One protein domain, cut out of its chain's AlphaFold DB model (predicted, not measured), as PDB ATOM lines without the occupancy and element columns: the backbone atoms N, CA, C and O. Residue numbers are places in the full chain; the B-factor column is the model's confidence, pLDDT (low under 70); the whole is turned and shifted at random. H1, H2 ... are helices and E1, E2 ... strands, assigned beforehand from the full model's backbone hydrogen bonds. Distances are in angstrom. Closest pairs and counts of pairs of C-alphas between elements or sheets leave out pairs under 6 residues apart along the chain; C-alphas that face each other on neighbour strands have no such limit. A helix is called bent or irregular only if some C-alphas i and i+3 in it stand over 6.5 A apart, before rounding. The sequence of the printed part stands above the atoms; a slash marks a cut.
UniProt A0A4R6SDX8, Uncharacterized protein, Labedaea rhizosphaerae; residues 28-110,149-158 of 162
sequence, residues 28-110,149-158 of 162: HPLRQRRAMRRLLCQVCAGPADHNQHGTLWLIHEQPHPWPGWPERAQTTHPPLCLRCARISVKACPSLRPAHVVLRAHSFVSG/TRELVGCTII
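Overview. This is residues 28 to 110 and 149 to 158 of the 162 residues of an uncharacterized protein of Labedaea rhizosphaerae (UniProt A0A4R6SDX8). A small, strongly twisted sheet of three strands, E1, E2 and E3, with E2 and E3 sharply bent, has two short helices that graze it at separate places, H1 by E2 and E3, and H2 by E1 and E2. Two long stretches with no named element, residues 39 to 53 and 61 to 81, make much of the rest, and each ties back to an edge of the sheet by a short pairing. The printed part has 93 residues, with two named helices and three named strands in the order H1, E1, H2, E2, E3; the sheet's order is E1, E2, E3, antiparallel throughout, and the class is mixed, helices and strands. The whole is compact, with a radius of gyration of the C-alphas of 12.3 A, and rounded, spanning 34 by 29 by 27 A.

Arrangement. In the sheet, E2, residues 99 to 110, is the inner strand; E1, residues 54 to 60, and E3, residues 149 to 157, are its edge strands. E2 bends by 100 degrees at residue 103, and E3 by 85 degrees at residue 154. E1 and E2 are antiparallel neighbours, with N 57 and O 102 at 2.9 A and N 100 and O 59 at 2.9 A, within hydrogen-bond range. E2 and E3 are antiparallel, their directions 141 degrees apart, with N 103 and O 156 at 2.8 A and N 153 and O 105 at 2.9 A, within hydrogen-bond range. Residues 50 to 51 pair antiparallel with residues 54 to 55 of E1, and residues 74 to 75 with residues 150 to 151 of E3. H1, residues 29 to 38, only grazes the sheet with its residues 32 to 37; the closest C-alphas of H1 and E2, those of Arg 37 and Val 108, are 7.3 A apart. H2, residues 82 to 91, only grazes the sheet with its residues 82 to 89; its closest C-alphas to E1 are those of Leu 82 and Leu 56, 7.5 A apart. H1 and H2 are apart. In both helices every O i to N i+4 pair is within hydrogen-bond range.

Along the chain. E2 measures 22.1 A from first to last C-alpha, E3 19.6 A and E1 18.3 A; H1 and H2 measure 14.2 A each. H1 begins at C-alpha 29, (-0.677, -22.472, 55.929). E2 begins at C-alpha 99, (5.422, -13.271, 36.107), and E3 ends at C-alpha 157, (15.188, -8.993, 37.611).

Size, cuts and confidence. The C-alphas of Leu 30 and Pro 67, the two farthest apart, are 34.0 A from each other. Residues 111 to 148 are not printed; across this cut, which is the link from E2 to E3, C-alphas 110 and 149 are 5.0 A apart. The links H1 to E1, 15 residues, and E1 to H2, 21 residues, are long, and H2 to E2, 7 residues, is short. The mean pLDDT of the printed part is 90.1; residues 91 to 97 are under 70.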
ATOM      1  N   HIS A  28      -0.965 -25.041  51.906       79.00
ATOM      2  CA  HIS A  28      -1.232 -25.324  53.317       79.00
ATOM      3  C   HIS A  28      -0.518 -24.293  54.226       79.00
ATOM      4  O   HIS A  28       0.719 -24.236  54.184       79.00
ATOM      5  N   PRO A  29      -1.229 -23.564  55.115       81.56
ATOM      6  CA  PRO A  29      -0.677 -22.472  55.929       81.56
ATOM      7  C   PRO A  29       0.625 -22.817  56.664       81.56
ATOM      8  O   PRO A  29       1.616 -22.097  56.584       81.56
ATOM      9  N   LEU A  30       0.683 -23.987  57.314       84.31
ATOM     10  CA  LEU A  30       1.906 -24.457  57.983       84.31
ATOM     11  C   LEU A  30       3.104 -24.647  57.036       84.31
ATOM     12  O   LEU A  30       4.230 -24.293  57.401       84.31
ATOM     13  N   ARG A  31       2.889 -25.199  55.831       86.75
ATOM     14  CA  ARG A  31       3.958 -25.379  54.835       86.75
ATOM     15  C   ARG A  31       4.437 -24.026  54.327       86.75
ATOM     16  O   ARG A  31       5.645 -23.802  54.290       86.75
ATOM     17  N   GLN A  32       3.504 -23.128  54.019       92.25
ATOM     18  CA  GLN A  32       3.804 -21.766  53.583       92.25
ATOM     19  C   GLN A  32       4.623 -21.027  54.645       92.25
ATOM     20  O   GLN A  32       5.713 -20.538  54.357       92.25
ATOM     21  N   ARG A  33       4.181 -21.061  55.906       91.69
ATOM     22  CA  ARG A  33       4.861 -20.402  57.024       91.69
ATOM     23  C   ARG A  33       6.273 -20.937  57.239       91.69
ATOM     24  O   ARG A  33       7.200 -20.162  57.477       91.69
ATOM     25  N   ARG A  34       6.460 -22.260  57.155       93.31
ATOM     26  CA  ARG A  34       7.788 -22.888  57.253       93.31
ATOM     27  C   ARG A  34       8.687 -22.449  56.100       93.31
ATOM     28  O   ARG A  34       9.834 -22.087  56.358       93.31
ATOM     29  N   ALA A  35       8.179 -22.476  54.869       95.81
ATOM     30  CA  ALA A  35       8.935 -22.086  53.686       95.81
ATOM     31  C   ALA A  35       9.343 -20.613  53.736       95.81
ATOM     32  O   ALA A  35      10.515 -20.301  53.553       95.81
ATOM     33  N   MET A  36       8.415 -19.730  54.108       96.00
ATOM     34  CA  MET A  36       8.693 -18.308  54.273       96.00
ATOM     35  C   MET A  36       9.711 -18.048  55.370       96.00
ATOM     36  O   MET A  36      10.655 -17.313  55.127       96.00
ATOM     37  N   ARG A  37       9.593 -18.654  56.558       95.00
ATOM     38  CA  ARG A  37      10.543 -18.406  57.662       95.00
ATOM     39  C   ARG A  37      11.955 -18.909  57.367       95.00
ATOM     40  O   ARG A  37      12.913 -18.275  57.789       95.00
ATOM     41  N   ARG A  38      12.079 -20.044  56.674       96.75
ATOM     42  CA  ARG A  38      13.361 -20.730  56.441       96.75
ATOM     43  C   ARG A  38      13.911 -20.565  55.021       96.75
ATOM     44  O   ARG A  38      14.891 -21.223  54.701       96.75
ATOM     45  N   LEU A  39      13.276 -19.739  54.185       97.62
ATOM     46  CA  LEU A  39      13.615 -19.563  52.766       97.62
ATOM     47  C   LEU A  39      13.739 -20.909  52.029       97.62
ATOM     48  O   LEU A  39      14.748 -21.218  51.399       97.62
ATOM     49  N   LEU A  40      12.698 -21.737  52.140       97.81
ATOM     50  CA  LEU A  40      12.629 -23.026  51.448       97.81
ATOM     51  C   LEU A  40      11.844 -22.894  50.147       97.81
ATOM     52  O   LEU A  40      10.873 -22.141  50.069       97.81
ATOM     53  N   CYS A  41      12.230 -23.698  49.162       96.19
ATOM     54  CA  CYS A  41      11.522 -23.869  47.909       96.19
ATOM     55  C   CYS A  41      10.067 -24.285  48.163       96.19
ATOM     56  O   CYS A  41       9.815 -25.320  48.787       96.19
ATOM     57  N   GLN A  42       9.109 -23.525  47.628       91.12
ATOM     58  CA  GLN A  42       7.679 -23.816  47.792       91.12
ATOM     59  C   GLN A  42       7.245 -25.174  47.212       91.12
ATOM     60  O   GLN A  42       6.252 -25.739  47.665       91.12
ATOM     61  N   VAL A  43       7.995 -25.710  46.240       91.00
ATOM     62  CA  VAL A  43       7.668 -26.964  45.544       91.00
ATOM     63  C   VAL A  43       8.260 -28.174  46.268       91.00
ATOM     64  O   VAL A  43       7.528 -29.068  46.681       91.00
ATOM     65  N   CYS A  44       9.586 -28.216  46.437       93.00
ATOM     66  CA  CYS A  44      10.275 -29.393  46.979       93.00
ATOM     67  C   CYS A  44      10.584 -29.313  48.481       93.00
ATOM     68  O   CYS A  44      11.101 -30.275  49.038       93.00
ATOM     69  N   ALA A  45      10.317 -28.176  49.134       94.50
ATOM     70  CA  ALA A  45      10.664 -27.896  50.532       94.50
ATOM     71  C   ALA A  45      12.168 -27.980  50.885       94.50
ATOM     72  O   ALA A  45      12.518 -27.874  52.063       94.50
ATOM     73  N   GLY A  46      13.054 -28.131  49.894       96.38
ATOM     74  CA  GLY A  46      14.501 -27.952  50.046       96.38
ATOM     75  C   GLY A  46      14.895 -26.471  50.121       96.38
ATOM     76  O   GLY A  46      14.025 -25.609  49.993       96.38
ATOM     77  N   PRO A  47      16.183 -26.144  50.313       97.69
ATOM     78  CA  PRO A  47      16.655 -24.760  50.290       97.69
ATOM     79  C   PRO A  47      16.269 -24.054  48.986       97.69
ATOM     80  O   PRO A  47      16.337 -24.649  47.906       97.69
ATOM     81  N   ALA A  48      15.826 -22.800  49.079       97.50
ATOM     82  CA  ALA A  48      15.677 -21.968  47.894       97.50
ATOM     83  C   ALA A  48      17.044 -21.621  47.299       97.50
ATOM     84  O   ALA A  48      18.067 -21.671  47.982       97.50
ATOM     85  N   ASP A  49      17.051 -21.268  46.019       97.31
ATOM     86  CA  ASP A  49      18.282 -20.867  45.357       97.31
ATOM     87  C   ASP A  49      18.719 -19.495  45.875       97.31
ATOM     88  O   ASP A  49      17.905 -18.572  45.961       97.31
ATOM     89  N   HIS A  50      19.990 -19.362  46.239       96.19
ATOM     90  CA  HIS A  50      20.532 -18.163  46.866       96.19
ATOM     91  C   HIS A  50      21.948 -17.887  46.359       96.19
ATOM     92  O   HIS A  50      22.775 -18.795  46.302       96.19
ATOM     93  N   ASN A  51      22.231 -16.628  46.031       94.88
ATOM     94  CA  ASN A  51      23.561 -16.143  45.669       94.88
ATOM     95  C   ASN A  51      23.802 -14.743  46.269       94.88
ATOM     96  O   ASN A  51      23.025 -14.275  47.097       94.88
ATOM     97  N   GLN A  52      24.871 -14.063  45.848       94.88
ATOM     98  CA  GLN A  52      25.219 -12.720  46.334       94.88
ATOM     99  C   GLN A  52      24.147 -11.642  46.081       94.88
ATOM    100  O   GLN A  52      24.135 -10.637  46.779       94.88
ATOM    101  N   HIS A  53      23.244 -11.848  45.117       94.12
ATOM    102  CA  HIS A  53      22.122 -10.947  44.827       94.12
ATOM    103  C   HIS A  53      20.845 -11.330  45.603       94.12
ATOM    104  O   HIS A  53      19.794 -10.720  45.429       94.12
ATOM    105  N   GLY A  54      20.916 -12.366  46.444       96.88
ATOM    106  CA  GLY A  54      19.829 -12.826  47.299       96.88
ATOM    107  C   GLY A  54      19.149 -14.107  46.816       96.88
ATOM    108  O   GLY A  54      19.703 -14.932  46.081       96.88
ATOM    109  N   THR A  55      17.924 -14.311  47.293       98.19
ATOM    110  CA  THR A  55      17.127 -15.518  47.042       98.19
ATOM    111  C   THR A  55      16.350 -15.397  45.733       98.19
ATOM    112  O   THR A  55      15.953 -14.300  45.351       98.19
ATOM    113  N   LEU A  56      16.121 -16.518  45.048       96.94
ATOM    114  CA  LEU A  56      15.294 -16.584  43.845       96.94
ATOM    115  C   LEU A  56      13.796 -16.530  44.180       96.94
ATOM    116  O   LEU A  56      13.262 -17.403  44.876       96.94
ATOM    117  N   TRP A  57      13.114 -15.543  43.607       95.81
ATOM    118  CA  TRP A  57      11.675 -15.339  43.723       95.81
ATOM    119  C   TRP A  57      11.009 -15.370  42.357       95.81
ATOM    120  O   TRP A  57      11.592 -14.987  41.342       95.81
ATOM    121  N   LEU A  58       9.754 -15.803  42.365       92.19
ATOM    122  CA  LEU A  58       8.839 -15.656  41.249       92.19
ATOM    123  C   LEU A  58       7.612 -14.929  41.789       92.19
ATOM    124  O   LEU A  58       6.919 -15.453  42.665       92.19
ATOM    125  N   ILE A  59       7.394 -13.706  41.317       90.81
ATOM    126  CA  ILE A  59       6.256 -12.874  41.715       90.81
ATOM    127  C   ILE A  59       5.364 -12.611  40.509       90.81
ATOM    128  O   ILE A  59       5.817 -12.657  39.367       90.81
ATOM    129  N   HIS A  60       4.092 -12.328  40.765       85.88
ATOM    130  CA  HIS A  60       3.210 -11.838  39.715       85.88
ATOM    131  C   HIS A  60       3.651 -10.443  39.283       85.88
ATOM    132  O   HIS A  60       4.034  -9.624  40.127       85.88
ATOM    133  N   GLU A  61       3.567 -10.173  37.983       84.00
ATOM    134  CA  GLU A  61       3.640  -8.794  37.508       84.00
ATOM    135  C   GLU A  61       2.525  -7.973  38.148       84.00
ATOM    136  O   GLU A  61       1.409  -8.453  38.374       84.00
ATOM    137  N   GLN A  62       2.847  -6.723  38.460       85.00
ATOM    138  CA  GLN A  62       1.869  -5.776  38.963       85.00
ATOM    139  C   GLN A  62       1.238  -5.043  37.778       85.00
ATOM    140  O   GLN A  62       1.980  -4.404  37.038       85.00
ATOM    141  N   PRO A  63      -0.099  -5.076  37.601       84.12
ATOM    142  CA  PRO A  63      -0.761  -4.386  36.488       84.12
ATOM    143  C   PRO A  63      -0.506  -2.872  36.466       84.12
ATOM    144  O   PRO A  63      -0.486  -2.258  35.407       84.12
ATOM    145  N   HIS A  64      -0.298  -2.281  37.644       86.19
ATOM    146  CA  HIS A  64       0.020  -0.867  37.822       86.19
ATOM    147  C   HIS A  64       1.265  -0.763  38.718       86.19
ATOM    148  O   HIS A  64       1.131  -0.560  39.929       86.19
ATOM    149  N   PRO A  65       2.475  -0.996  38.173       88.44
ATOM    150  CA  PRO A  65       3.696  -0.948  38.962       88.44
ATOM    151  C   PRO A  65       3.983   0.496  39.386       88.44
ATOM    152  O   PRO A  65       3.811   1.439  38.612       88.44
ATOM    153  N   TRP A  66       4.429   0.682  40.626       91.94
ATOM    154  CA  TRP A  66       4.908   1.982  41.097       91.94
ATOM    155  C   TRP A  66       6.335   2.256  40.590       91.94
ATOM    156  O   TRP A  66       7.061   1.311  40.261       91.94
ATOM    157  N   PRO A  67       6.789   3.526  40.558       93.69
ATOM    158  CA  PRO A  67       8.179   3.846  40.241       93.69
ATOM    159  C   PRO A  67       9.155   3.099  41.165       93.69
ATOM    160  O   PRO A  67       9.081   3.235  42.384       93.69
ATOM    161  N   GLY A  68      10.061   2.305  40.586       90.88
ATOM    162  CA  GLY A  68      11.037   1.496  41.330       90.88
ATOM    163  C   GLY A  68      10.592   0.068  41.669       90.88
ATOM    164  O   GLY A  68      11.340  -0.661  42.314       90.88
ATOM    165  N   TRP A  69       9.409  -0.373  41.233       93.25
ATOM    166  CA  TRP A  69       9.029  -1.788  41.301       93.25
ATOM    167  C   TRP A  69      10.079  -2.690  40.603       93.25
ATOM    168  O   TRP A  69      10.572  -2.299  39.543       93.25
ATOM    169  N   PRO A  70      10.426  -3.888  41.131       94.50
ATOM    170  CA  PRO A  70       9.803  -4.618  42.245       94.50
ATOM    171  C   PRO A  70      10.404  -4.341  43.632       94.50
ATOM    172  O   PRO A  70      10.177  -5.117  44.561       94.50
ATOM    173  N   GLU A  71      11.160  -3.259  43.811       96.56
ATOM    174  CA  GLU A  71      11.686  -2.887  45.125       96.56
ATOM    175  C   GLU A  71      10.535  -2.643  46.119       96.56
ATOM    176  O   GLU A  71       9.543  -1.975  45.803       96.56
ATOM    177  N   ARG A  72      10.660  -3.215  47.325       95.44
ATOM    178  CA  ARG A  72       9.666  -3.209  48.420       95.44
ATOM    179  C   ARG A  72       8.353  -3.938  48.123       95.44
ATOM    180  O   ARG A  72       7.389  -3.835  48.893       95.44
ATOM    181  N   ALA A  73       8.295  -4.713  47.039       94.94
ATOM    182  CA  ALA A  73       7.131  -5.532  46.742       94.94
ATOM    183  C   ALA A  73       6.879  -6.559  47.859       94.94
ATOM    184  O   ALA A  73       7.805  -7.175  48.389       94.94
ATOM    185  N   GLN A  74       5.605  -6.755  48.205       94.56
ATOM    186  CA  GLN A  74       5.180  -7.787  49.146       94.56
ATOM    187  C   GLN A  74       4.810  -9.056  48.388       94.56
ATOM    188  O   GLN A  74       4.084  -9.002  47.395       94.56
ATOM    189  N   THR A  75       5.240 -10.206  48.895       93.94
ATOM    190  CA  THR A  75       4.848 -11.505  48.346       93.94
ATOM    191  C   THR A  75       4.402 -12.468  49.437       93.94
ATOM    192  O   THR A  75       5.012 -12.553  50.506       93.94
ATOM    193  N   THR A  76       3.331 -13.212  49.159       93.50
ATOM    194  CA  THR A  76       2.913 -14.397  49.923       93.50
ATOM    195  C   THR A  76       3.479 -15.695  49.339       93.50
ATOM    196  O   THR A  76       3.427 -16.738  49.996       93.50
ATOM    197  N   HIS A  77       4.036 -15.652  48.124       92.06
ATOM    198  CA  HIS A  77       4.619 -16.810  47.457       92.06
ATOM    199  C   HIS A  77       6.025 -17.074  47.998       92.06
ATOM    200  O   HIS A  77       6.879 -16.190  47.890       92.06
ATOM    201  N   PRO A  78       6.298 -18.265  48.566       95.25
ATOM    202  CA  PRO A  78       7.638 -18.588  49.028       95.25
ATOM    203  C   PRO A  78       8.628 -18.706  47.861       95.25
ATOM    204  O   PRO A  78       8.226 -18.907  46.709       95.25
ATOM    205  N   PRO A  79       9.934 -18.616  48.154       96.75
ATOM    206  CA  PRO A  79      10.960 -18.641  47.125       96.75
ATOM    207  C   PRO A  79      11.061 -20.018  46.454       96.75
ATOM    208  O   PRO A  79      10.405 -20.988  46.852       96.75
ATOM    209  N   LEU A  80      11.891 -20.118  45.415       95.50
ATOM    210  CA  LEU A  80      12.088 -21.343  44.635       95.50
ATOM    211  C   LEU A  80      13.564 -21.744  44.581       95.50
ATOM    212  O   LEU A  80      14.458 -20.907  44.640       95.50
ATOM    213  N   CYS A  81      13.832 -23.043  44.433       96.12
ATOM    214  CA  CYS A  81      15.133 -23.499  43.944       96.12
ATOM    215  C   CYS A  81      15.175 -23.423  42.408       96.12
ATOM    216  O   CYS A  81      14.127 -23.503  41.762       96.12
ATOM    217  N   LEU A  82      16.367 -23.329  41.810       92.44
ATOM    218  CA  LEU A  82      16.529 -23.129  40.365       92.44
ATOM    219  C   LEU A  82      15.840 -24.221  39.529       92.44
ATOM    220  O   LEU A  82      15.152 -23.929  38.550       92.44
ATOM    221  N   ARG A  83      15.969 -25.488  39.948       92.62
ATOM    222  CA  ARG A  83      15.308 -26.625  39.288       92.62
ATOM    223  C   ARG A  83      13.788 -26.464  39.288       92.62
ATOM    224  O   ARG A  83      13.161 -26.622  38.244       92.62
ATOM    225  N   CYS A  84      13.196 -26.161  40.443       92.38
ATOM    226  CA  CYS A  84      11.749 -26.013  40.562       92.38
ATOM    227  C   CYS A  84      11.243 -24.757  39.852       92.38
ATOM    228  O   CYS A  84      10.199 -24.840  39.224       92.38
ATOM    229  N   ALA A  85      11.987 -23.648  39.865       89.50
ATOM    230  CA  ALA A  85      11.630 -22.440  39.121       89.50
ATOM    231  C   ALA A  85      11.494 -22.724  37.617       89.50
ATOM    232  O   ALA A  85      10.449 -22.450  37.031       89.50
ATOM    233  N   ARG A  86      12.492 -23.383  37.009       86.44
ATOM    234  CA  ARG A  86      12.451 -23.771  35.587       86.44
ATOM    235  C   ARG A  86      11.261 -24.671  35.252       86.44
ATOM    236  O   ARG A  86      10.659 -24.521  34.193       86.44
ATOM    237  N   ILE A  87      10.922 -25.606  36.143       85.31
ATOM    238  CA  ILE A  87       9.751 -26.476  35.974       85.31
ATOM    239  C   ILE A  87       8.464 -25.652  36.079       85.31
ATOM    240  O   ILE A  87       7.609 -25.768  35.210       85.31
ATOM    241  N   SER A  88       8.335 -24.804  37.102       81.31
ATOM    242  CA  SER A  88       7.144 -23.988  37.348       81.31
ATOM    243  C   SER A  88       6.828 -23.058  36.178       81.31
ATOM    244  O   SER A  88       5.684 -23.034  35.737       81.31
ATOM    245  N   VAL A  89       7.830 -22.366  35.625       78.06
ATOM    246  CA  VAL A  89       7.651 -21.474  34.464       78.06
ATOM    247  C   VAL A  89       7.133 -22.239  33.238       78.06
ATOM    248  O   VAL A  89       6.228 -21.775  32.550       78.06
ATOM    249  N   LYS A  90       7.650 -23.450  32.983       75.12
ATOM    250  CA  LYS A  90       7.242 -24.272  31.828       75.12
ATOM    251  C   LYS A  90       5.872 -24.931  32.019       75.12
ATOM    252  O   LYS A  90       5.050 -24.957  31.097       75.12
ATOM    253  N   ALA A  91       5.641 -25.482  33.208       67.69
ATOM    254  CA  ALA A  91       4.529 -26.377  33.497       67.69
ATOM    255  C   ALA A  91       3.263 -25.667  33.984       67.69
ATOM    256  O   ALA A  91       2.198 -26.270  33.918       67.69
ATOM    257  N   CYS A  92       3.346 -24.428  34.481       65.00
ATOM    258  CA  CYS A  92       2.209 -23.756  35.105       65.00
ATOM    259  C   CYS A  92       1.526 -22.770  34.139       65.00
ATOM    260  O   CYS A  92       2.071 -21.691  33.888       65.00
ATOM    261  N   PRO A  93       0.317 -23.070  33.622       60.62
ATOM    262  CA  PRO A  93      -0.392 -22.164  32.722       60.62
ATOM    263  C   PRO A  93      -0.730 -20.821  33.376       60.62
ATOM    264  O   PRO A  93      -0.753 -19.810  32.687       60.62
ATOM    265  N   SER A  94      -0.936 -20.780  34.699       58.97
ATOM    266  CA  SER A  94      -1.273 -19.547  35.427       58.97
ATOM    267  C   SER A  94      -0.093 -18.601  35.648       58.97
ATOM    268  O   SER A  94      -0.309 -17.472  36.071       58.97
ATOM    269  N   LEU A  95       1.142 -19.042  35.385       61.28
ATOM    270  CA  LEU A  95       2.313 -18.162  35.376       61.28
ATOM    271  C   LEU A  95       2.534 -17.520  34.002       61.28
ATOM    272  O   LEU A  95       3.153 -16.469  33.914       61.28
ATOM    273  N   ARG A  96       1.992 -18.101  32.927       57.03
ATOM    274  CA  ARG A  96       2.183 -17.611  31.553       57.03
ATOM    275  C   ARG A  96       1.680 -16.186  31.276       57.03
ATOM    276  O   ARG A  96       2.282 -15.566  30.411       57.03
ATOM    277  N   PRO A  97       0.635 -15.649  31.940       56.88
ATOM    278  CA  PRO A  97       0.153 -14.316  31.596       56.88
ATOM    279  C   PRO A  97       1.080 -13.178  32.032       56.88
ATOM    280  O   PRO A  97       1.121 -12.185  31.320       56.88
ATOM    281  N   ALA A  98       1.763 -13.282  33.186       72.75
ATOM    282  CA  ALA A  98       2.551 -12.173  33.747       72.75
ATOM    283  C   ALA A  98       3.310 -12.602  35.030       72.75
ATOM    284  O   ALA A  98       2.735 -12.632  36.128       72.75
ATOM    285  N   HIS A  99       4.588 -12.980  34.931       80.94
ATOM    286  CA  HIS A  99       5.422 -13.271  36.107       80.94
ATOM    287  C   HIS A  99       6.832 -12.721  35.932       80.94
ATOM    288  O   HIS A  99       7.412 -12.803  34.855       80.94
ATOM    289  N   VAL A 100       7.408 -12.235  37.028       88.69
ATOM    290  CA  VAL A 100       8.789 -11.756  37.068       88.69
ATOM    291  C   VAL A 100       9.621 -12.679  37.933       88.69
ATOM    292  O   VAL A 100       9.291 -12.964  39.089       88.69
ATOM    293  N   VAL A 101      10.715 -13.149  37.341       91.50
ATOM    294  CA  VAL A 101      11.768 -13.887  38.027       91.50
ATOM    295  C   VAL A 101      12.809 -12.881  38.492       91.50
ATOM    296  O   VAL A 101      13.277 -12.056  37.710       91.50
ATOM    297  N   LEU A 102      13.168 -12.919  39.772       94.56
ATOM    298  CA  LEU A 102      14.132 -11.973  40.331       94.56
ATOM    299  C   LEU A 102      14.963 -12.584  41.464       94.56
ATOM    300  O   LEU A 102      14.549 -13.546  42.119       94.56
ATOM    301  N   ARG A 103      16.135 -11.997  41.708       97.06
ATOM    302  CA  ARG A 103      16.903 -12.150  42.950       97.06
ATOM    303  C   ARG A 103      16.578 -10.994  43.882       97.06
ATOM    304  O   ARG A 103      16.531  -9.857  43.427       97.06
ATOM    305  N   ALA A 104      16.352 -11.284  45.156       97.94
ATOM    306  CA  ALA A 104      16.212 -10.247  46.171       97.94
ATOM    307  C   ALA A 104      16.577 -10.767  47.559       97.94
ATOM    308  O   ALA A 104      16.352 -11.941  47.898       97.94
ATOM    309  N   HIS A 105      17.064  -9.863  48.402       98.12
ATOM    310  CA  HIS A 105      17.003 -10.044  49.843       98.12
ATOM    311  C   HIS A 105      15.561  -9.848  50.316       98.12
ATOM    312  O   HIS A 105      14.717  -9.282  49.623       98.12
ATOM    313  N   SER A 106      15.237 -10.370  51.494       97.81
ATOM    314  CA  SER A 106      13.887 -10.215  52.022       97.81
ATOM    315  C   SER A 106      13.830 -10.398  53.522       97.81
ATOM    316  O   SER A 106      14.661 -11.093  54.111       97.81
ATOM    317  N   PHE A 107      12.764  -9.898  54.125       97.31
ATOM    318  CA  PHE A 107      12.434 -10.116  55.528       97.31
ATOM    319  C   PHE A 107      10.934 -10.370  55.677       97.31
ATOM    320  O   PHE A 107      10.141  -9.963  54.830       97.31
ATOM    321  N   VAL A 108      10.542 -11.092  56.731       96.38
ATOM    322  CA  VAL A 108       9.120 -11.301  57.039       96.38
ATOM    323  C   VAL A 108       8.540  -9.972  57.493       96.38
ATOM    324  O   VAL A 108       8.989  -9.407  58.486       96.38
ATOM    325  N   SER A 109       7.564  -9.484  56.741       95.88
ATOM    326  CA  SER A 109       7.033  -8.128  56.850       95.88
ATOM    327  C   SER A 109       5.601  -8.094  57.372       95.88
ATOM    328  O   SER A 109       5.127  -7.035  57.773       95.88
ATOM    329  N   GLY A 110       4.896  -9.227  57.366       95.50
ATOM    330  CA  GLY A 110       3.486  -9.269  57.726       95.50
ATOM    331  C   GLY A 110       2.815 -10.608  57.451       95.50
ATOM    332  O   GLY A 110       3.457 -11.666  57.409       95.50
ATOM    333  N   THR A 149       3.744 -12.832  54.752       96.12
ATOM    334  CA  THR A 149       4.308 -12.008  53.682       96.12
ATOM    335  C   THR A 149       5.773 -11.699  53.935       96.12
ATOM    336  O   THR A 149       6.221 -11.604  55.083       96.12
ATOM    337  N   ARG A 150       6.531 -11.554  52.849       97.50
ATOM    338  CA  ARG A 150       7.882 -10.992  52.875       97.50
ATOM    339  C   ARG A 150       7.957  -9.779  51.961       97.50
ATOM    340  O   ARG A 150       7.347  -9.781  50.893       97.50
ATOM    341  N   GLU A 151       8.713  -8.783  52.401       97.31
ATOM    342  CA  GLU A 151       9.112  -7.631  51.595       97.31
ATOM    343  C   GLU A 151      10.411  -7.966  50.866       97.31
ATOM    344  O   GLU A 151      11.318  -8.547  51.471       97.31
ATOM    345  N   LEU A 152      10.477  -7.633  49.579       97.81
ATOM    346  CA  LEU A 152      11.644  -7.845  48.724       97.81
ATOM    347  C   LEU A 152      12.465  -6.558  48.633       97.81
ATOM    348  O   LEU A 152      11.899  -5.491  48.405       97.81
ATOM    349  N   VAL A 153      13.781  -6.665  48.812       97.88
ATOM    350  CA  VAL A 153      14.715  -5.535  48.742       97.88
ATOM    351  C   VAL A 153      16.001  -5.906  48.010       97.88
ATOM    352  O   VAL A 153      16.422  -7.068  48.035       97.88
ATOM    353  N   GLY A 154      16.635  -4.920  47.379       97.12
ATOM    354  CA  GLY A 154      17.797  -5.139  46.516       97.12
ATOM    355  C   GLY A 154      17.435  -6.003  45.309       97.12
ATOM    356  O   GLY A 154      18.113  -6.990  45.028       97.12
ATOM    357  N   CYS A 155      16.313  -5.692  44.662       96.81
ATOM    358  CA  CYS A 155      15.744  -6.527  43.618       96.81
ATOM    359  C   CYS A 155      16.522  -6.452  42.293       96.81
ATOM    360  O   CYS A 155      16.662  -5.384  41.700       96.81
ATOM    361  N   THR A 156      16.903  -7.614  41.760       95.12
ATOM    362  CA  THR A 156      17.492  -7.778  40.423       95.12
ATOM    363  C   THR A 156      16.622  -8.710  39.591       95.12
ATOM    364  O   THR A 156      16.554  -9.909  39.869       95.12
ATOM    365  N   ILE A 157      15.962  -8.181  38.560       92.50
ATOM    366  CA  ILE A 157      15.188  -8.993  37.611       92.50
ATOM    367  C   ILE A 157      16.150  -9.878  36.811       92.50
ATOM    368  O   ILE A 157      17.169  -9.403  36.313       92.50
ATOM    369  N   ILE A 158      15.822 -11.164  36.698       87.44
ATOM    370  CA  ILE A 158      16.577 -12.134  35.903       87.44
ATOM    371  C   ILE A 158      15.787 -12.407  34.622       87.44
ATOM    372  O   ILE A 158      14.575 -12.620  34.675       87.44
TER     373      ILE A 158